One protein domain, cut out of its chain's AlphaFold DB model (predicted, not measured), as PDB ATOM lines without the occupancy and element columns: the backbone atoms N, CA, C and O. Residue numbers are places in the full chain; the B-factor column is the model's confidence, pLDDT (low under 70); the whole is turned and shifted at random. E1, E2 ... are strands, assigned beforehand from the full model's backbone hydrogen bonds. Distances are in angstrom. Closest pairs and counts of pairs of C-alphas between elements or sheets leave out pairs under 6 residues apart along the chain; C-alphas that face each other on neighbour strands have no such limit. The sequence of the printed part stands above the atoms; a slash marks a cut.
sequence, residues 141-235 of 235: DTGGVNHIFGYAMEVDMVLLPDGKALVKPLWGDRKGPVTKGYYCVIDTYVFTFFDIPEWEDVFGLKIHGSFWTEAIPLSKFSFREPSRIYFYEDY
ATOM      1  N   ASP A 141      26.034 -16.507 -21.193       82.38
ATOM      2  CA  ASP A 141      25.055 -16.991 -22.156       82.38
ATOM      3  C   ASP A 141      23.678 -17.105 -21.496       82.38
ATOM      4  O   ASP A 141      23.520 -17.703 -20.431       82.38
ATOM      5  N   THR A 142      22.673 -16.530 -22.147       82.25
ATOM      6  CA  THR A 142      21.265 -16.583 -21.734       82.25
ATOM      7  C   THR A 142      20.408 -17.421 -22.689       82.25
ATOM      8  O   THR A 142      19.179 -17.374 -22.631       82.25
ATOM      9  N   GLY A 143      21.034 -18.202 -23.575       80.25
ATOM     10  CA  GLY A 143      20.357 -19.020 -24.582       80.25
ATOM     11  C   GLY A 143      19.942 -18.231 -25.826       80.25
ATOM     12  O   GLY A 143      19.045 -18.660 -26.554       80.25
ATOM     13  N   GLY A 144      20.565 -17.073 -26.067       81.56
ATOM     14  CA  GLY A 144      20.303 -16.202 -27.212       81.56
ATOM     15  C   GLY A 144      20.026 -14.748 -26.831       81.56
ATOM     16  O   GLY A 144      20.432 -14.279 -25.773       81.56
ATOM     17  N   VAL A 145      19.350 -14.019 -27.725       80.56
ATOM     18  CA  VAL A 145      19.019 -12.606 -27.508       80.56
ATOM     19  C   VAL A 145      17.786 -12.503 -26.619       80.56
ATOM     20  O   VAL A 145      16.690 -12.937 -26.986       80.56
ATOM     21  N   ASN A 146      17.980 -11.917 -25.443       84.75
ATOM     22  CA  ASN A 146      16.963 -11.811 -24.409       84.75
ATOM     23  C   ASN A 146      16.575 -10.354 -24.191       84.75
ATOM     24  O   ASN A 146      17.420  -9.481 -24.046       84.75
ATOM     25  N   HIS A 147      15.279 -10.089 -24.173       87.25
ATOM     26  CA  HIS A 147      14.711  -8.753 -24.099       87.25
ATOM     27  C   HIS A 147      13.833  -8.623 -22.860       87.25
ATOM     28  O   HIS A 147      13.018  -9.506 -22.572       87.25
ATOM     29  N   ILE A 148      13.982  -7.510 -22.148       83.94
ATOM     30  CA  ILE A 148      13.094  -7.122 -21.057       83.94
ATOM     31  C   ILE A 148      12.634  -5.680 -21.256       83.94
ATOM     32  O   ILE A 148      13.425  -4.782 -21.542       83.94
ATOM     33  N   PHE A 149      11.333  -5.475 -21.066       76.62
ATOM     34  CA  PHE A 149      10.713  -4.160 -21.009       76.62
ATOM     35  C   PHE A 149      10.163  -3.947 -19.598       76.62
ATOM     36  O   PHE A 149       9.183  -4.588 -19.204       76.62
ATOM     37  N   GLY A 150      10.814  -3.090 -18.814       66.31
ATOM     38  CA  GLY A 150      10.459  -2.868 -17.416       66.31
ATOM     39  C   GLY A 150       9.755  -1.531 -17.210       66.31
ATOM     40  O   GLY A 150      10.428  -0.526 -17.032       66.31
ATOM     41  N   TYR A 151       8.418  -1.507 -17.131       51.22
ATOM     42  CA  TYR A 151       7.665  -0.280 -16.793       51.22
ATOM     43  C   TYR A 151       8.047   0.297 -15.418       51.22
ATOM     44  O   TYR A 151       8.025   1.504 -15.238       51.22
ATOM     45  N   ALA A 152       8.401  -0.563 -14.455       54.06
ATOM     46  CA  ALA A 152       8.841  -0.147 -13.120       54.06
ATOM     47  C   ALA A 152      10.316   0.287 -13.074       54.06
ATOM     48  O   ALA A 152      10.733   0.936 -12.123       54.06
ATOM     49  N   MET A 153      11.097  -0.109 -14.078       57.31
ATOM     50  CA  MET A 153      12.529   0.171 -14.166       57.31
ATOM     51  C   MET A 153      12.823   1.309 -15.149       57.31
ATOM     52  O   MET A 153      13.961   1.753 -15.222       57.31
ATOM     53  N   GLU A 154      11.812   1.752 -15.909       72.62
ATOM     54  CA  GLU A 154      11.895   2.784 -16.951       72.62
ATOM     55  C   GLU A 154      13.091   2.563 -17.898       72.62
ATOM     56  O   GLU A 154      13.734   3.501 -18.361       72.62
ATOM     57  N   VAL A 155      13.379   1.294 -18.214       73.38
ATOM     58  CA  VAL A 155      14.424   0.883 -19.159       73.38
ATOM     59  C   VAL A 155      13.913  -0.189 -20.114       73.38
ATOM     60  O   VAL A 155      13.137  -1.080 -19.753       73.38
ATOM     61  N   ASP A 156      14.395  -0.092 -21.345       83.00
ATOM     62  CA  ASP A 156      14.286  -1.110 -22.379       83.00
ATOM     63  C   ASP A 156      15.651  -1.778 -22.541       83.00
ATOM     64  O   ASP A 156      16.634  -1.080 -22.794       83.00
ATOM     65  N   MET A 157      15.751  -3.094 -22.365       86.12
ATOM     66  CA  MET A 157      17.053  -3.762 -22.299       86.12
ATOM     67  C   MET A 157      17.114  -5.018 -23.163       86.12
ATOM     68  O   MET A 157      16.204  -5.847 -23.162       86.12
ATOM     69  N   VAL A 158      18.242  -5.173 -23.859       88.56
ATOM     70  CA  VAL A 158      18.604  -6.362 -24.635       88.56
ATOM     71  C   VAL A 158      19.882  -6.960 -24.075       88.56
ATOM     72  O   VAL A 158      20.879  -6.257 -23.963       88.56
ATOM     73  N   LEU A 159      19.872  -8.253 -23.785       88.50
ATOM     74  CA  LEU A 159      21.048  -9.051 -23.475       88.50
ATOM     75  C   LEU A 159      21.520  -9.758 -24.747       88.50
ATOM     76  O   LEU A 159      20.732 -10.417 -25.432       88.50
ATOM     77  N   LEU A 160      22.804  -9.619 -25.052       86.19
ATOM     78  CA  LEU A 160      23.468 -10.276 -26.171       86.19
ATOM     79  C   LEU A 160      24.203 -11.538 -25.683       86.19
ATOM     80  O   LEU A 160      24.617 -11.586 -24.525       86.19
ATOM     81  N   PRO A 161      24.416 -12.561 -26.530       79.06
ATOM     82  CA  PRO A 161      25.053 -13.820 -26.114       79.06
ATOM     83  C   PRO A 161      26.524 -13.714 -25.664       79.06
ATOM     84  O   PRO A 161      27.104 -14.711 -25.249       79.06
ATOM     85  N   ASP A 162      27.151 -12.540 -25.778       75.56
ATOM     86  CA  ASP A 162      28.561 -12.287 -25.456       75.56
ATOM     87  C   ASP A 162      28.756 -11.482 -24.156       75.56
ATOM     88  O   ASP A 162      29.813 -10.886 -23.950       75.56
ATOM     89  N   GLY A 163      27.739 -11.429 -23.289       82.00
ATOM     90  CA  GLY A 163      27.782 -10.669 -22.034       82.00
ATOM     91  C   GLY A 163      27.594  -9.157 -22.202       82.00
ATOM     92  O   GLY A 163      27.574  -8.425 -21.212       82.00
ATOM     93  N   LYS A 164      27.421  -8.657 -23.434       85.12
ATOM     94  CA  LYS A 164      27.016  -7.269 -23.681       85.12
ATOM     95  C   LYS A 164      25.518  -7.110 -23.514       85.12
ATOM     96  O   LYS A 164      24.735  -8.002 -23.822       85.12
ATOM     97  N   ALA A 165      25.108  -5.921 -23.126       85.06
ATOM     98  CA  ALA A 165      23.720  -5.534 -23.106       85.06
ATOM     99  C   ALA A 165      23.539  -4.115 -23.648       85.06
ATOM    100  O   ALA A 165      24.419  -3.259 -23.536       85.06
ATOM    101  N   LEU A 166      22.398  -3.896 -24.292       84.75
ATOM    102  CA  LEU A 166      21.965  -2.604 -24.803       84.75
ATOM    103  C   LEU A 166      20.849  -2.105 -23.915       84.75
ATOM    104  O   LEU A 166      19.896  -2.845 -23.670       84.75
ATOM    105  N   VAL A 167      20.952  -0.864 -23.465       81.00
ATOM    106  CA  VAL A 167      19.929  -0.239 -22.637       81.00
ATOM    107  C   VAL A 167      19.461   1.030 -23.305       81.00
ATOM    108  O   VAL A 167      20.251   1.875 -23.715       81.00
ATOM    109  N   LYS A 168      18.148   1.175 -23.397       80.38
ATOM    110  CA  LYS A 168      17.505   2.429 -23.732       80.38
ATOM    111  C   LYS A 168      16.760   2.933 -22.501       80.38
ATOM    112  O   LYS A 168      15.733   2.356 -22.138       80.38
ATOM    113  N   PRO A 169      17.248   4.004 -21.865       74.94
ATOM    114  CA  PRO A 169      16.503   4.695 -20.828       74.94
ATOM    115  C   PRO A 169      15.175   5.227 -21.376       74.94
ATOM    116  O   PRO A 169      15.138   5.877 -22.428       74.94
ATOM    117  N   LEU A 170      14.093   4.952 -20.655       71.81
ATOM    118  CA  LEU A 170      12.723   5.371 -20.955       71.81
ATOM    119  C   LEU A 170      12.164   6.331 -19.893       71.81
ATOM    120  O   LEU A 170      10.948   6.491 -19.819       71.81
ATOM    121  N   TRP A 171      13.026   6.957 -19.080       61.03
ATOM    122  CA  TRP A 171      12.581   7.832 -17.995       61.03
ATOM    123  C   TRP A 171      11.856   9.096 -18.496       61.03
ATOM    124  O   TRP A 171      12.405   9.899 -19.257       61.03
ATOM    125  N   GLY A 172      10.625   9.307 -18.017       56.03
ATOM    126  CA  GLY A 172       9.783  10.462 -18.364       56.03
ATOM    127  C   GLY A 172       9.420  10.574 -19.858       56.03
ATOM    128  O   GLY A 172       9.272   9.582 -20.564       56.03
ATOM    129  N   ASP A 173       9.274  11.803 -20.371       50.72
ATOM    130  CA  ASP A 173       8.925  12.065 -21.785       50.72
ATOM    131  C   ASP A 173      10.125  11.943 -22.755       50.72
ATOM    132  O   ASP A 173       9.993  12.200 -23.956       50.72
ATOM    133  N   ARG A 174      11.324  11.594 -22.263       53.75
ATOM    134  CA  ARG A 174      12.577  11.649 -23.033       53.75
ATOM    135  C   ARG A 174      13.150  10.249 -23.259       53.75
ATOM    136  O   ARG A 174      13.625   9.594 -22.344       53.75
ATOM    137  N   LYS A 175      13.185   9.820 -24.523       65.25
ATOM    138  CA  LYS A 175      13.930   8.629 -24.956       65.25
ATOM    139  C   LYS A 175      15.425   8.967 -24.990       65.25
ATOM    140  O   LYS A 175      15.844   9.723 -25.867       65.25
ATOM    141  N   GLY A 176      16.211   8.439 -24.052       65.62
ATOM    142  CA  GLY A 176      17.670   8.607 -24.047       65.62
ATOM    143  C   GLY A 176      18.369   7.869 -25.204       65.62
ATOM    144  O   GLY A 176      17.727   7.063 -25.901       65.62
ATOM    145  N   PRO A 177      19.672   8.136 -25.450       73.25
ATOM    146  CA  PRO A 177      20.448   7.354 -26.408       73.25
ATOM    147  C   PRO A 177      20.526   5.894 -25.954       73.25
ATOM    148  O   PRO A 177      20.404   5.597 -24.766       73.25
ATOM    149  N   VAL A 178      20.728   4.982 -26.904       77.50
ATOM    150  CA  VAL A 178      21.047   3.591 -26.572       77.50
ATOM    151  C   VAL A 178      22.452   3.566 -25.978       77.50
ATOM    152  O   VAL A 178      23.404   4.015 -26.617       77.50
ATOM    153  N   THR A 179      22.580   3.070 -24.754       75.44
ATOM    154  CA  THR A 179      23.861   2.896 -24.070       75.44
ATOM    155  C   THR A 179      24.269   1.431 -24.102       75.44
ATOM    156  O   THR A 179      23.437   0.521 -24.198       75.44
ATOM    157  N   LYS A 180      25.580   1.197 -24.058       78.12
ATOM    158  CA  LYS A 180      26.143  -0.145 -23.922       78.12
ATOM    159  C   LYS A 180      26.423  -0.390 -22.449       78.12
ATOM    160  O   LYS A 180      26.937   0.483 -21.760       78.12
ATOM    161  N   GLY A 181      26.162  -1.599 -21.996       78.62
ATOM    162  CA  GLY A 181      26.791  -2.111 -20.794       78.62
ATOM    163  C   GLY A 181      26.880  -3.613 -20.848       78.62
ATOM    164  O   GLY A 181      26.911  -4.208 -21.927       78.62
ATOM    165  N   TYR A 182      26.990  -4.205 -19.678       82.06
ATOM    166  CA  TYR A 182      27.479  -5.548 -19.470       82.06
ATOM    167  C   TYR A 182      26.572  -6.272 -18.500       82.06
ATOM    168  O   TYR A 182      25.911  -5.673 -17.651       82.06
ATOM    169  N   TYR A 183      26.528  -7.582 -18.634       86.12
ATOM    170  CA  TYR A 183      25.819  -8.413 -17.693       86.12
ATOM    171  C   TYR A 183      26.574  -9.711 -17.489       86.12
ATOM    172  O   TYR A 183      27.370 -10.134 -18.327       86.12
ATOM    173  N   CYS A 184      26.263 -10.370 -16.388       88.38
ATOM    174  CA  CYS A 184      26.574 -11.771 -16.226       88.38
ATOM    175  C   CYS A 184      25.378 -12.496 -15.618       88.38
ATOM    176  O   CYS A 184      24.448 -11.889 -15.082       88.38
ATOM    177  N   VAL A 185      25.410 -13.814 -15.701       90.75
ATOM    178  CA  VAL A 185      24.405 -14.711 -15.147       90.75
ATOM    179  C   VAL A 185      25.058 -15.509 -14.037       90.75
ATOM    180  O   VAL A 185      26.108 -16.111 -14.247       90.75
ATOM    181  N   ILE A 186      24.453 -15.517 -12.857       92.75
ATOM    182  CA  ILE A 186      24.836 -16.416 -11.767       92.75
ATOM    183  C   ILE A 186      23.556 -17.108 -11.316       92.75
ATOM    184  O   ILE A 186      22.607 -16.451 -10.879       92.75
ATOM    185  N   ASP A 187      23.526 -18.434 -11.455       94.75
ATOM    186  CA  ASP A 187      22.315 -19.245 -11.285       94.75
ATOM    187  C   ASP A 187      21.145 -18.700 -12.132       94.75
ATOM    188  O   ASP A 187      21.236 -18.604 -13.354       94.75
ATOM    189  N   THR A 188      20.037 -18.328 -11.494       92.81
ATOM    190  CA  THR A 188      18.815 -17.851 -12.137       92.81
ATOM    191  C   THR A 188      18.751 -16.328 -12.237       92.81
ATOM    192  O   THR A 188      17.724 -15.796 -12.659       92.81
ATOM    193  N   TYR A 189      19.818 -15.614 -11.862       92.50
ATOM    194  CA  TYR A 189      19.854 -14.155 -11.826       92.50
ATOM    195  C   TYR A 189      20.798 -13.574 -12.873       92.50
ATOM    196  O   TYR A 189      21.955 -13.970 -12.988       92.50
ATOM    197  N   VAL A 190      20.292 -12.577 -13.593       90.56
ATOM    198  CA  VAL A 190      21.065 -11.659 -14.422       90.56
ATOM    199  C   VAL A 190      21.483 -10.492 -13.543       90.56
ATOM    200  O   VAL A 190      20.632  -9.789 -13.000       90.56
ATOM    201  N   PHE A 191      22.786 -10.285 -13.413       87.94
ATOM    202  CA  PHE A 191      23.358  -9.085 -12.825       87.94
ATOM    203  C   PHE A 191      23.762  -8.164 -13.956       87.94
ATOM    204  O   PHE A 191      24.386  -8.611 -14.917       87.94
ATOM    205  N   THR A 192      23.409  -6.893 -13.853       82.69
ATOM    206  CA  THR A 192      23.684  -5.927 -14.913       82.69
ATOM    207  C   THR A 192      24.577  -4.791 -14.445       82.69
ATOM    208  O   THR A 192      24.595  -4.424 -13.270       82.69
ATOM    209  N   PHE A 193      25.313  -4.216 -15.383       78.12
ATOM    210  CA  PHE A 193      26.193  -3.081 -15.183       78.12
ATOM    211  C   PHE A 193      26.127  -2.187 -16.420       78.12
ATOM    212  O   PHE A 193      26.486  -2.614 -17.513       78.12
ATOM    213  N   PHE A 194      25.679  -0.945 -16.264       74.44
ATOM    214  CA  PHE A 194      25.603   0.013 -17.366       74.44
ATOM    215  C   PHE A 194      26.192   1.342 -16.940       74.44
ATOM    216  O   PHE A 194      25.890   1.826 -15.849       74.44
ATOM    217  N   ASP A 195      26.977   1.929 -17.836       65.56
ATOM    218  CA  ASP A 195      27.295   3.344 -17.777       65.56
ATOM    219  C   ASP A 195      26.154   4.113 -18.455       65.56
ATOM    220  O   ASP A 195      25.885   3.957 -19.654       65.56
ATOM    221  N   ILE A 196      25.410   4.875 -17.660       61.22
ATOM    222  CA  ILE A 196      24.365   5.762 -18.155       61.22
ATOM    223  C   ILE A 196      24.966   7.170 -18.136       61.22
ATOM    224  O   ILE A 196      25.285   7.656 -17.043       61.22
ATOM    225  N   PRO A 197      25.094   7.837 -19.305       54.19
ATOM    226  CA  PRO A 197      25.616   9.195 -19.391       54.19
ATOM    227  C   PRO A 197      24.938  10.107 -18.370       54.19
ATOM    228  O   PRO A 197      23.742   9.961 -18.115       54.19
ATOM    229  N   GLU A 198      25.679  11.054 -17.799       52.34
ATOM    230  CA  GLU A 198      25.121  12.041 -16.873       52.34
ATOM    231  C   GLU A 198      23.974  12.815 -17.545       52.34
ATOM    232  O   GLU A 198      24.159  13.486 -18.561       52.34
ATOM    233  N   TRP A 199      22.766  12.710 -16.987       50.50
ATOM    234  CA  TRP A 199      21.649  13.593 -17.318       50.50
ATOM    235  C   TRP A 199      21.473  14.533 -16.130       50.50
ATOM    236  O   TRP A 199      21.059  14.099 -15.058       50.50
ATOM    237  N   GLU A 200      21.817  15.808 -16.318       42.19
ATOM    238  CA  GLU A 200      22.018  16.799 -15.247       42.19
ATOM    239  C   GLU A 200      20.833  17.036 -14.285       42.19
ATOM    240  O   GLU A 200      21.025  17.742 -13.303       42.19
ATOM    241  N   ASP A 201      19.633  16.478 -14.481       43.81
ATOM    242  CA  ASP A 201      18.444  17.049 -13.828       43.81
ATOM    243  C   ASP A 201      17.275  16.088 -13.535       43.81
ATOM    244  O   ASP A 201      16.113  16.487 -13.581       43.81
ATOM    245  N   VAL A 202      17.525  14.812 -13.215       39.25
ATOM    246  CA  VAL A 202      16.392  13.888 -12.971       39.25
ATOM    247  C   VAL A 202      15.832  13.974 -11.537       39.25
ATOM    248  O   VAL A 202      14.642  13.746 -11.362       39.25
ATOM    249  N   PHE A 203      16.593  14.395 -10.512       36.44
ATOM    250  CA  PHE A 203      16.071  14.459  -9.124       36.44
ATOM    251  C   PHE A 203      16.714  15.512  -8.193       36.44
ATOM    252  O   PHE A 203      16.568  15.421  -6.975       36.44
ATOM    253  N   GLY A 204      17.486  16.483  -8.701       34.62
ATOM    254  CA  GLY A 204      18.292  17.375  -7.840       34.62
ATOM    255  C   GLY A 204      19.406  16.652  -7.057       34.62
ATOM    256  O   GLY A 204      20.101  17.253  -6.239       34.62
ATOM    257  N   LEU A 205      19.590  15.359  -7.328       32.81
ATOM    258  CA  LEU A 205      20.747  14.557  -6.971       32.81
ATOM    259  C   LEU A 205      21.694  14.617  -8.169       32.81
ATOM    260  O   LEU A 205      21.302  14.241  -9.272       32.81
ATOM    261  N   LYS A 206      22.933  15.079  -7.970       36.12
ATOM    262  CA  LYS A 206      23.997  14.847  -8.951       36.12
ATOM    263  C   LYS A 206      24.263  13.349  -8.981       36.12
ATOM    264  O   LYS A 206      24.970  12.829  -8.119       36.12
ATOM    265  N   ILE A 207      23.646  12.655  -9.928       39.59
ATOM    266  CA  ILE A 207      23.960  11.260 -10.195       39.59
ATOM    267  C   ILE A 207      25.222  11.282 -11.060       39.59
ATOM    268  O   ILE A 207      25.141  11.381 -12.279       39.59
ATOM    269  N   HIS A 208      26.389  11.315 -10.413       37.91
ATOM    270  CA  HIS A 208      27.681  11.132 -11.078       37.91
ATOM    271  C   HIS A 208      27.631   9.803 -11.833       37.91
ATOM    272  O   HIS A 208      27.546   8.804 -11.132       37.91
ATOM    273  N   GLY A 209      27.600   9.804 -13.175       44.75
ATOM    274  CA  GLY A 209      27.440   8.624 -14.055       44.75
ATOM    275  C   GLY A 209      26.480   7.556 -13.503       44.75
ATOM    276  O   GLY A 209      26.827   6.804 -12.608       44.75
ATOM    277  N   SER A 210      25.230   7.467 -13.954       52.31
ATOM    278  CA  SER A 210      24.220   6.699 -13.193       52.31
ATOM    279  C   SER A 210      24.397   5.178 -13.333       52.31
ATOM    280  O   SER A 210      23.783   4.559 -14.195       52.31
ATOM    281  N   PHE A 211      25.213   4.561 -12.475       56.81
ATOM    282  CA  PHE A 211      25.389   3.109 -12.405       56.81
ATOM    283  C   PHE A 211      24.121   2.444 -11.903       56.81
ATOM    284  O   PHE A 211      23.668   2.699 -10.785       56.81
ATOM    285  N   TRP A 212      23.568   1.555 -12.718       60.38
ATOM    286  CA  TRP A 212      22.402   0.781 -12.340       60.38
ATOM    287  C   TRP A 212      22.737  -0.709 -12.353       60.38
ATOM    288  O   TRP A 212      22.988  -1.314 -13.399       60.38
ATOM    289  N   THR A 213      22.777  -1.283 -11.151       66.31
ATOM    290  CA  THR A 213      22.975  -2.712 -10.926       66.31
ATOM    291  C   THR A 213      21.706  -3.289 -10.343       66.31
ATOM    292  O   THR A 213      21.349  -2.996  -9.204       66.31
ATOM    293  N   GLU A 214      21.045  -4.151 -11.106       71.19
ATOM    294  CA  GLU A 214      19.944  -4.957 -10.601       71.19
ATOM    295  C   GLU A 214      20.278  -6.438 -10.745       71.19
ATOM    296  O   GLU A 214      20.962  -6.861 -11.678       71.19
ATOM    297  N   ALA A 215      19.792  -7.221  -9.786       87.19
ATOM    298  CA  ALA A 215      19.726  -8.664  -9.905       87.19
ATOM    299  C   ALA A 215      18.316  -9.042 -10.377       87.19
ATOM    300  O   ALA A 215      17.365  -9.077  -9.589       87.19
ATOM    301  N   ILE A 216      18.183  -9.312 -11.671       88.31
ATOM    302  CA  ILE A 216      16.908  -9.588 -12.333       88.31
ATOM    303  C   ILE A 216      16.788 -11.099 -12.535       88.31
ATOM    304  O   ILE A 216      17.680 -11.701 -13.132       88.31
ATOM    305  N   PRO A 217      15.701 -11.755 -12.096       90.81
ATOM    306  CA  PRO A 217      15.486 -13.157 -12.428       90.81
ATOM    307  C   PRO A 217      15.456 -13.354 -13.949       90.81
ATOM    308  O   PRO A 217      14.688 -12.684 -14.638       90.81
ATOM    309  N   LEU A 218      16.227 -14.308 -14.475       88.62
ATOM    310  CA  LEU A 218      16.313 -14.605 -15.910       88.62
ATOM    311  C   LEU A 218      14.934 -14.914 -16.520       88.62
ATOM    312  O   LEU A 218      14.660 -14.566 -17.661       88.62
ATOM    313  N   SER A 219      14.019 -15.475 -15.727       89.62
ATOM    314  CA  SER A 219      12.627 -15.744 -16.116       89.62
ATOM    315  C   SER A 219      11.794 -14.496 -16.447       89.62
ATOM    316  O   SER A 219      10.686 -14.625 -16.964       89.62
ATOM    317  N   LYS A 220      12.290 -13.292 -16.138       88.31
ATOM    318  CA  LYS A 220      11.675 -12.017 -16.538       88.31
ATOM    319  C   LYS A 220      12.041 -11.601 -17.959       88.31
ATOM    320  O   LYS A 220      11.358 -10.743 -18.515       88.31
ATOM    321  N   PHE A 221      13.086 -12.187 -18.532       87.38
ATOM    322  CA  PHE A 221      13.490 -11.920 -19.901       87.38
ATOM    323  C   PHE A 221      12.706 -12.797 -20.871       87.38
ATOM    324  O   PHE A 221      12.292 -13.914 -20.561       87.38
ATOM    325  N   SER A 222      12.493 -12.263 -22.066       85.69
ATOM    326  CA  SER A 222      11.842 -12.961 -23.164       85.69
ATOM    327  C   SER A 222      12.794 -13.064 -24.344       85.69
ATOM    328  O   SER A 222      13.390 -12.068 -24.751       85.69
ATOM    329  N   PHE A 223      12.919 -14.257 -24.920       84.50
ATOM    330  CA  PHE A 223      13.662 -14.421 -26.163       84.50
ATOM    331  C   PHE A 223      13.015 -13.575 -27.267       84.50
ATOM    332  O   PHE A 223      11.802 -13.660 -27.496       84.50
ATOM    333  N   ARG A 224      13.816 -12.772 -27.972       76.94
ATOM    334  CA  ARG A 224      13.353 -11.989 -29.123       76.94
ATOM    335  C   ARG A 224      14.371 -11.992 -30.250       76.94
ATOM    336  O   ARG A 224      15.568 -11.868 -30.034       76.94
ATOM    337  N   GLU A 225      13.859 -12.044 -31.478       76.06
ATOM    338  CA  GLU A 225      14.656 -11.711 -32.658       76.06
ATOM    339  C   GLU A 225      15.078 -10.231 -32.587       76.06
ATOM    340  O   GLU A 225      14.204  -9.381 -32.376       76.06
ATOM    341  N   PRO A 226      16.367  -9.897 -32.797       73.38
ATOM    342  CA  PRO A 226      16.860  -8.519 -32.733       73.38
ATOM    343  C   PRO A 226      16.072  -7.519 -33.583       73.38
ATOM    344  O   PRO A 226      15.765  -6.422 -33.130       73.38
ATOM    345  N   SER A 227      15.650  -7.932 -34.782       74.94
ATOM    346  CA  SER A 227      14.852  -7.125 -35.720       74.94
ATOM    347  C   SER A 227      13.474  -6.711 -35.188       74.94
ATOM    348  O   SER A 227      12.806  -5.870 -35.779       74.94
ATOM    349  N   ARG A 228      13.011  -7.302 -34.079       75.38
ATOM    350  CA  ARG A 228      11.739  -6.954 -33.427       75.38
ATOM    351  C   ARG A 228      11.912  -5.990 -32.257       75.38
ATOM    352  O   ARG A 228      10.940  -5.746 -31.536       75.38
ATOM    353  N   ILE A 229      13.124  -5.490 -32.036       75.19
ATOM    354  CA  ILE A 229      13.466  -4.562 -30.963       75.19
ATOM    355  C   ILE A 229      13.752  -3.207 -31.613       75.19
ATOM    356  O   ILE A 229      14.746  -3.038 -32.306       75.19
ATOM    357  N   TYR A 230      12.858  -2.237 -31.414       76.69
ATOM    358  CA  TYR A 230      12.820  -1.012 -32.228       76.69
ATOM    359  C   TYR A 230      14.065  -0.122 -32.118       76.69
ATOM    360  O   TYR A 230      14.297   0.684 -33.007       76.69
ATOM    361  N   PHE A 231      14.830  -0.227 -31.030       72.88
ATOM    362  CA  PHE A 231      16.059   0.545 -30.834       72.88
ATOM    363  C   PHE A 231      17.321  -0.252 -31.164       72.88
ATOM    364  O   PHE A 231      18.423   0.266 -31.032       72.88
ATOM    365  N   TYR A 232      17.173  -1.516 -31.564       72.12
ATOM    366  CA  TYR A 232      18.309  -2.348 -31.937       72.12
ATOM    367  C   TYR A 232      18.945  -1.875 -33.248       72.12
ATOM    368  O   TYR A 232      20.147  -2.004 -33.413       72.12
ATOM    369  N   GLU A 233      18.160  -1.298 -34.164       68.06
ATOM    370  CA  GLU A 233      18.672  -0.715 -35.415       68.06
ATOM    371  C   GLU A 233      19.480   0.577 -35.192       68.06
ATOM    372  O   GLU A 233      20.245   0.973 -36.067       68.06
ATOM    373  N   ASP A 234      19.334   1.215 -34.022       62.03
ATOM    374  CA  ASP A 234      20.099   2.404 -33.628       62.03
ATOM    375  C   ASP A 234      21.508   2.051 -33.079       62.03
ATOM    376  O   ASP A 234      22.270   2.962 -32.740       62.03
ATOM    377  N   TYR A 235      21.840   0.755 -32.943       59.53
ATOM    378  CA  TYR A 235      23.112   0.217 -32.424       59.53
ATOM    379  C   TYR A 235      24.058  -0.247 -33.537       59.53
ATOM    380  O   TYR A 235      25.270   0.064 -33.426       59.53
TER     381      TYR A 235
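This is residues 141 to 235 of the 235 residues of an uncharacterized protein of Spirochaetales bacterium (UniProt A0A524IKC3). With little regular structure, the model is one antiparallel sheet, E1 to E6 in that order, curled like part of a barrel, with a long loop, residues 195 to 214, at one end. After E6 the tail crosses to E1, where residues 222 to 223 pair with 146 to 147. The 95 printed residues hold no named helix and a six-strand meander, each strand the antiparallel neighbour of the one before; the class is all strand, with 33 residues in named elements. It is compact, radius of gyration of the C-alphas 13.2 A, spanning 40 by 28 by 22 A.

Find C-alpha 146 at (16.963, -11.811, -24.409), where E1, 146 to 150, begins; then come E2, 155 to 159, E3, 164 to 169, E4, 179 to 186, 22.9 A long, E5, 189 to 194, and E6, 215 to 217, which ends at C-alpha 217 at (15.486, -13.157, -12.428).

Look at hairpin E3 and E4, 125 degrees: N 165 and O 181 are 2.8 A apart. Edge strands E1 and E6 are apart.

Link E5 to E6 is long; residues 195 to 213 are among those under pLDDT 70. The printed part has no cut.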